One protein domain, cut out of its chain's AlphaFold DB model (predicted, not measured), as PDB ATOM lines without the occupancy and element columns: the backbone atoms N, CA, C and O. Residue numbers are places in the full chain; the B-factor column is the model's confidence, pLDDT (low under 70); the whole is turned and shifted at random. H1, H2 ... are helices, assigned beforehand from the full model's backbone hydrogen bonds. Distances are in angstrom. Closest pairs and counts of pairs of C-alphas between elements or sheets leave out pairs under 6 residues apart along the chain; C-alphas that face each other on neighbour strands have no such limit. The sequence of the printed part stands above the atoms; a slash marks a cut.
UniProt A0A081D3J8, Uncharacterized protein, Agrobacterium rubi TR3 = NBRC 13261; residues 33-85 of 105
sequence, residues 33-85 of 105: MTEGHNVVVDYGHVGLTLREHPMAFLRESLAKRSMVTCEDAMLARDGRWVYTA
ATOM      1  N   MET A  33     250.770 296.683 254.412       92.06
ATOM      2  CA  MET A  33     249.615 296.174 255.141       92.06
ATOM      3  C   MET A  33     248.845 297.324 255.789       92.06
ATOM      4  O   MET A  33     249.418 298.335 256.194       92.06
ATOM      5  N   THR A  34     247.533 297.152 255.934       93.88
ATOM      6  CA  THR A  34     246.735 298.098 256.717       93.88
ATOM      7  C   THR A  34     247.127 298.023 258.194       93.88
ATOM      8  O   THR A  34     247.492 296.958 258.693       93.88
ATOM      9  N   GLU A  35     246.977 299.128 258.927       91.31
ATOM     10  CA  GLU A  35     247.289 299.176 260.365       91.31
ATOM     11  C   GLU A  35     246.567 298.088 261.171       91.31
ATOM     12  O   GLU A  35     247.170 297.429 262.018       91.31
ATOM     13  N   GLY A  36     245.296 297.822 260.855       91.81
ATOM     14  CA  GLY A  36     244.539 296.742 261.487       91.81
ATOM     15  C   GLY A  36     245.128 295.356 261.206       91.81
ATOM     16  O   GLY A  36     245.206 294.535 262.116       91.81
ATOM     17  N   HIS A  37     245.590 295.096 259.977       92.44
ATOM     18  CA  HIS A  37     246.241 293.826 259.650       92.44
ATOM     19  C   HIS A  37     247.590 293.674 260.357       92.44
ATOM     20  O   HIS A  37     247.868 292.587 260.859       92.44
ATOM     21  N   ASN A  38     248.386 294.746 260.453       94.25
ATOM     22  CA  ASN A  38     249.636 294.736 261.222       94.25
ATOM     23  C   ASN A  38     249.373 294.332 262.679       94.25
ATOM     24  O   ASN A  38     249.990 293.404 263.195       94.25
ATOM     25  N   VAL A  39     248.384 294.965 263.317       93.62
ATOM     26  CA  VAL A  39     248.006 294.662 264.704       93.62
ATOM     27  C   VAL A  39     247.513 293.221 264.864       93.62
ATOM     28  O   VAL A  39     247.912 292.542 265.809       93.62
ATOM     29  N   VAL A  40     246.670 292.722 263.956       91.00
ATOM     30  CA  VAL A  40     246.157 291.341 264.021       91.00
ATOM     31  C   VAL A  40     247.286 290.317 263.903       91.00
ATOM     32  O   VAL A  40     247.295 289.337 264.649       91.00
ATOM     33  N   VAL A  41     248.248 290.542 263.005       92.25
ATOM     34  CA  VAL A  41     249.397 289.643 262.828       92.25
ATOM     35  C   VAL A  41     250.317 289.660 264.050       92.25
ATOM     36  O   VAL A  41     250.727 288.583 264.492       92.25
ATOM     37  N   ASP A  42     250.582 290.834 264.632       92.38
ATOM     38  CA  ASP A  42     251.386 290.976 265.855       92.38
ATOM     39  C   ASP A  42     250.753 290.195 267.028       92.38
ATOM     40  O   ASP A  42     251.406 289.363 267.664       92.38
ATOM     41  N   TYR A  43     249.446 290.379 267.267       90.00
ATOM     42  CA  TYR A  43     248.718 289.644 268.311       90.00
ATOM     43  C   TYR A  43     248.648 288.139 268.048       90.00
ATOM     44  O   TYR A  43     248.724 287.362 268.996       90.00
ATOM     45  N   GLY A  44     248.513 287.719 266.787       86.50
ATOM     46  CA  GLY A  44     248.480 286.304 266.422       86.50
ATOM     47  C   GLY A  44     249.785 285.563 266.729       86.50
ATOM     48  O   GLY A  44     249.739 284.389 267.087       86.50
ATOM     49  N   HIS A  45     250.932 286.244 266.624       87.81
ATOM     50  CA  HIS A  45     252.248 285.635 266.841       87.81
ATOM     51  C   HIS A  45     252.804 285.837 268.254       87.81
ATOM     52  O   HIS A  45     253.367 284.905 268.822       87.81
ATOM     53  N   VAL A  46     252.679 287.043 268.818       89.44
ATOM     54  CA  VAL A  46     253.343 287.434 270.079       89.44
ATOM     55  C   VAL A  46     252.337 287.647 271.215       89.44
ATOM     56  O   VAL A  46     252.706 287.660 272.387       89.44
ATOM     57  N   GLY A  47     251.050 287.803 270.893       88.38
ATOM     58  CA  GLY A  47     250.010 288.139 271.869       88.38
ATOM     59  C   GLY A  47     249.984 289.615 272.279       88.38
ATOM     60  O   GLY A  47     249.241 289.970 273.191       88.38
ATOM     61  N   LEU A  48     250.773 290.475 271.624       92.00
ATOM     62  CA  LEU A  48     250.806 291.923 271.847       92.00
ATOM     63  C   LEU A  48     251.194 292.669 270.567       92.00
ATOM     64  O   LEU A  48     251.741 292.077 269.645       92.00
ATOM     65  N   THR A  49     250.975 293.984 270.550       92.25
ATOM     66  CA  THR A  49     251.531 294.909 269.549       92.25
ATOM     67  C   THR A  49     252.074 296.157 270.249       92.25
ATOM     68  O   THR A  49     251.620 296.499 271.341       92.25
ATOM     69  N   LEU A  50     253.028 296.846 269.615       93.31
ATOM     70  CA  LEU A  50     253.491 298.182 270.027       93.31
ATOM     71  C   LEU A  50     252.706 299.319 269.352       93.31
ATOM     72  O   LEU A  50     252.976 300.493 269.596       93.31
ATOM     73  N   ARG A  51     251.767 298.969 268.472       92.62
ATOM     74  CA  ARG A  51     250.815 299.886 267.845       92.62
ATOM     75  C   ARG A  51     249.582 300.059 268.739       92.62
ATOM     76  O   ARG A  51     249.569 299.673 269.906       92.62
ATOM     77  N   GLU A  52     248.524 300.624 268.172       91.44
ATOM     78  CA  GLU A  52     247.232 300.741 268.839       91.44
ATOM     79  C   GLU A  52     246.634 299.384 269.235       91.44
ATOM     80  O   GLU A  52     246.785 298.366 268.552       91.44
ATOM     81  N   HIS A  53     245.888 299.383 270.341       91.31
ATOM     82  CA  HIS A  53     245.187 298.193 270.815       91.31
ATOM     83  C   HIS A  53     244.084 297.769 269.813       91.31
ATOM     84  O   HIS A  53     243.376 298.637 269.302       91.31
ATOM     85  N   PRO A  54     243.814 296.463 269.578       91.69
ATOM     86  CA  PRO A  54     242.860 296.004 268.555       91.69
ATOM     87  C   PRO A  54     241.452 296.602 268.693       91.69
ATOM     88  O   PRO A  54     240.750 296.835 267.712       91.69
ATOM     89  N   MET A  55     241.036 296.888 269.928       92.88
ATOM     90  CA  MET A  55     239.732 297.496 270.214       92.88
ATOM     91  C   MET A  55     239.604 298.947 269.731       92.88
ATOM     92  O   MET A  55     238.476 299.414 269.582       92.88
ATOM     93  N   ALA A  56     240.710 299.651 269.469       93.12
ATOM     94  CA  ALA A  56     240.698 301.025 268.968       93.12
ATOM     95  C   ALA A  56     240.008 301.116 267.597       93.12
ATOM     96  O   ALA A  56     239.125 301.951 267.411       93.12
ATOM     97  N   PHE A  57     240.287 300.173 266.688       93.06
ATOM     98  CA  PHE A  57     239.653 300.099 265.362       93.06
ATOM     99  C   PHE A  57     238.138 299.859 265.422       93.06
ATOM    100  O   PHE A  57     237.403 300.217 264.504       93.06
ATOM    101  N   LEU A  58     237.655 299.250 266.507       94.06
ATOM    102  CA  LEU A  58     236.237 298.962 266.723       94.06
ATOM    103  C   LEU A  58     235.558 300.010 267.609       94.06
ATOM    104  O   LEU A  58     234.352 299.931 267.843       94.06
ATOM    105  N   ARG A  59     236.301 300.988 268.143       95.19
ATOM    106  CA  ARG A  59     235.804 301.801 269.252       95.19
ATOM    107  C   ARG A  59     234.569 302.606 268.868       95.19
ATOM    108  O   ARG A  59     233.594 302.612 269.624       95.19
ATOM    109  N   GLU A  60     234.586 303.218 267.689       96.38
ATOM    110  CA  GLU A  60     233.471 304.011 267.174       96.38
ATOM    111  C   GLU A  60     232.225 303.147 266.916       96.38
ATOM    112  O   GLU A  60     231.122 303.489 267.344       96.38
ATOM    113  N   SER A  61     232.384 301.991 266.266       97.12
ATOM    114  CA  SER A  61     231.259 301.104 265.936       97.12
ATOM    115  C   SER A  61     230.631 300.478 267.185       97.12
ATOM    116  O   SER A  61     229.409 300.354 267.274       97.12
ATOM    117  N   LEU A  62     231.442 300.144 268.188       97.06
ATOM    118  CA  LEU A  62     230.974 299.658 269.483       97.06
ATOM    119  C   LEU A  62     230.274 300.762 270.288       97.06
ATOM    120  O   LEU A  62     229.258 300.497 270.928       97.06
ATOM    121  N   ALA A  63     230.768 302.003 270.223       96.25
ATOM    122  CA  ALA A  63     230.111 303.148 270.857       96.25
ATOM    123  C   ALA A  63     228.727 303.423 270.241       96.25
ATOM    124  O   ALA A  63     227.758 303.596 270.976       96.25
ATOM    125  N   LYS A  64     228.594 303.338 268.907       97.94
ATOM    126  CA  LYS A  64     227.294 303.421 268.204       97.94
ATOM    127  C   LYS A  64     226.300 302.332 268.632       97.94
ATOM    128  O   LYS A  64     225.097 302.508 268.480       97.94
ATOM    129  N   ARG A  65     226.792 301.214 269.172       97.50
ATOM    130  CA  ARG A  65     225.995 300.098 269.709       97.50
ATOM    131  C   ARG A  65     225.796 300.177 271.228       97.50
ATOM    132  O   ARG A  65     225.383 299.192 271.831       97.50
ATOM    133  N   SER A  66     226.104 301.318 271.846       96.44
ATOM    134  CA  SER A  66     225.988 301.547 273.293       96.44
ATOM    135  C   SER A  66     226.839 300.595 274.149       96.44
ATOM    136  O   SER A  66     226.476 300.292 275.286       96.44
ATOM    137  N   MET A  67     227.969 300.110 273.619       97.62
ATOM    138  CA  MET A  67     228.909 299.273 274.369       97.62
ATOM    139  C   MET A  67     229.970 300.141 275.050       97.62
ATOM    140  O   MET A  67     230.713 300.861 274.381       97.62
ATOM    141  N   VAL A  68     230.072 300.039 276.372       96.94
ATOM    142  CA  VAL A  68     230.959 300.858 277.208       96.94
ATOM    143  C   VAL A  68     232.381 300.290 277.270       96.94
ATOM    144  O   VAL A  68     232.609 299.118 276.941       96.94
ATOM    145  N   THR A  69     233.357 301.113 277.657       96.12
ATOM    146  CA  THR A  69     234.726 300.638 277.917       96.12
ATOM    147  C   THR A  69     234.782 299.792 279.194       96.12
ATOM    148  O   THR A  69     233.852 299.806 280.001       96.12
ATOM    149  N   CYS A  70     235.869 299.040 279.395       94.69
ATOM    150  CA  CYS A  70     236.085 298.336 280.662       94.69
ATOM    151  C   CYS A  70     236.170 299.315 281.843       94.69
ATOM    152  O   CYS A  70     235.663 299.010 282.915       94.69
ATOM    153  N   GLU A  71     236.765 300.492 281.640       95.56
ATOM    154  CA  GLU A  71     236.842 301.546 282.655       95.56
ATOM    155  C   GLU A  71     235.446 302.052 283.040       95.56
ATOM    156  O   GLU A  71     235.082 302.031 284.213       95.56
ATOM    157  N   ASP A  72     234.616 302.392 282.054       96.19
ATOM    158  CA  ASP A  72     233.230 302.817 282.289       96.19
ATOM    159  C   ASP A  72     232.404 301.733 282.994       96.19
ATOM    160  O   ASP A  72     231.574 302.036 283.851       96.19
ATOM    161  N   ALA A  73     232.607 300.463 282.622       95.50
ATOM    162  CA  ALA A  73     231.935 299.335 283.258       95.50
ATOM    163  C   ALA A  73     232.341 299.202 284.731       95.50
ATOM    164  O   ALA A  73     231.483 298.941 285.570       95.50
ATOM    165  N   MET A  74     233.618 299.428 285.052       95.06
ATOM    166  CA  MET A  74     234.120 299.410 286.426       95.06
ATOM    167  C   MET A  74     233.628 300.592 287.268       95.06
ATOM    168  O   MET A  74     233.499 300.461 288.482       95.06
ATOM    169  N   LEU A  75     233.346 301.731 286.634       96.62
ATOM    170  CA  LEU A  75     232.805 302.932 287.280       96.62
ATOM    171  C   LEU A  75     231.266 302.966 287.309       96.62
ATOM    172  O   LEU A  75     230.670 303.917 287.826       96.62
ATOM    173  N   ALA A  76     230.597 301.966 286.733       95.94
ATOM    174  CA  ALA A  76     229.146 301.904 286.706       95.94
ATOM    175  C   ALA A  76     228.572 301.717 288.119       95.94
ATOM    176  O   ALA A  76     229.141 301.040 288.969       95.94
ATOM    177  N   ARG A  77     227.399 302.311 288.365       95.12
ATOM    178  CA  ARG A  77     226.672 302.123 289.626       95.12
ATOM    179  C   ARG A  77     226.176 300.686 289.762       95.12
ATOM    180  O   ARG A  77     225.709 300.104 288.781       95.12
ATOM    181  N   ASP A  78     226.159 300.189 290.993       93.25
ATOM    182  CA  ASP A  78     225.585 298.889 291.333       93.25
ATOM    183  C   ASP A  78     224.151 298.732 290.812       93.25
ATOM    184  O   ASP A  78     223.339 299.661 290.830       93.25
ATOM    185  N   GLY A  79     223.842 297.532 290.317       93.56
ATOM    186  CA  GLY A  79     222.539 297.196 289.741       93.56
ATOM    187  C   GLY A  79     222.301 297.729 288.323       93.56
ATOM    188  O   GLY A  79     221.252 297.450 287.739       93.56
ATOM    189  N   ARG A  80     223.253 298.463 287.730       95.25
ATOM    190  CA  ARG A  80     223.154 298.911 286.338       95.25
ATOM    191  C   ARG A  80     223.606 297.819 285.371       95.25
ATOM    192  O   ARG A  80     224.744 297.366 285.407       95.25
ATOM    193  N   TRP A  81     222.740 297.494 284.418       96.12
ATOM    194  CA  TRP A  81     223.114 296.685 283.261       96.12
ATOM    195  C   TRP A  81     223.955 297.504 282.277       96.12
ATOM    196  O   TRP A  81     223.568 298.605 281.876       96.12
ATOM    197  N   VAL A  82     225.095 296.949 281.870       96.44
ATOM    198  CA  VAL A  82     225.977 297.516 280.846       96.44
ATOM    199  C   VAL A  82     226.376 296.436 279.849       96.44
ATOM    200  O   VAL A  82     226.478 295.260 280.195       96.44
ATOM    201  N   TYR A  83     226.622 296.841 278.607       97.19
ATOM    202  CA  TYR A  83     227.196 295.979 277.581       97.19
ATOM    203  C   TYR A  83     228.633 296.414 277.331       97.19
ATOM    204  O   TYR A  83     228.892 297.602 277.165       97.19
ATOM    205  N   THR A  84     229.559 295.467 277.268       96.12
ATOM    206  CA  THR A  84     230.958 295.736 276.924       96.12
ATOM    207  C   THR A  84     231.452 294.719 275.899       96.12
ATOM    208  O   THR A  84     230.806 293.699 275.651       96.12
ATOM    209  N   ALA A  85     232.574 295.024 275.264       95.69
ATOM    210  CA  ALA A  85     233.257 294.158 274.317       95.69
ATOM    211  C   ALA A  85     234.758 294.233 274.589       95.69
ATOM    212  O   ALA A  85     235.262 295.270 275.018       95.69
TER     213      ALA A  85
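AT A GLANCE: This is residues 33 to 85 of the 105 residues of an uncharacterized protein of Agrobacterium rubi TR3 = NBRC 13261 (UniProt A0A081D3J8). What shape does the printed part take? It is a loose, elongated run of three short helices strung along the chain, with H1 at one end and a long stretch, residues 47 to 58, leading from it to H2 and H3. Beyond H3 the chain turns at Gly 79 and folds back, and residues 83 to 84 pair, parallel, with residues 67 to 68. What is it built of? The printed part has 53 residues with three named helices, in the order H1, H2, H3, and no named strand; its class is all helix, though under half of the residues, 23, are in named elements. How large is it? It is loose, with a radius of gyration of the C-alphas of 13.9 A, and the C-alphas span 42 by 22 by 13 A.

HOW THE PARTS SIT: Does H1, residues 35 to 46, touch another helix? It touches no helix: it is apart from H2, residues 59 to 64, and from H3, residues 70 to 74. How do H2 and H3 stand? They are apart too, though a tight link of 5 residues joins them. Are the helices' backbones well formed? In H1, H2 and H3 every O i to N i+4 pair is within hydrogen-bond range.

IN THESE COORDINATES: Where does H1 lie? It begins at C-alpha 35, (247.289, 299.176, 260.365), and is 16.4 A long from first to last C-alpha. How long are the others? H2 is 8.7 A long and H3 is 6.2 A. Where does H3 end? It ends at C-alpha 74, (234.120, 299.410, 286.426).

THE WHOLE: How far does it reach? The two C-alphas farthest apart, those of Met 33 and Gly 79, are 43.9 A apart. Is anything missing or uncertain? The printed part has no cut, and no printed residue is under 70 in pLDDT. Which link is long? That from H1 to H2, of 12 residues.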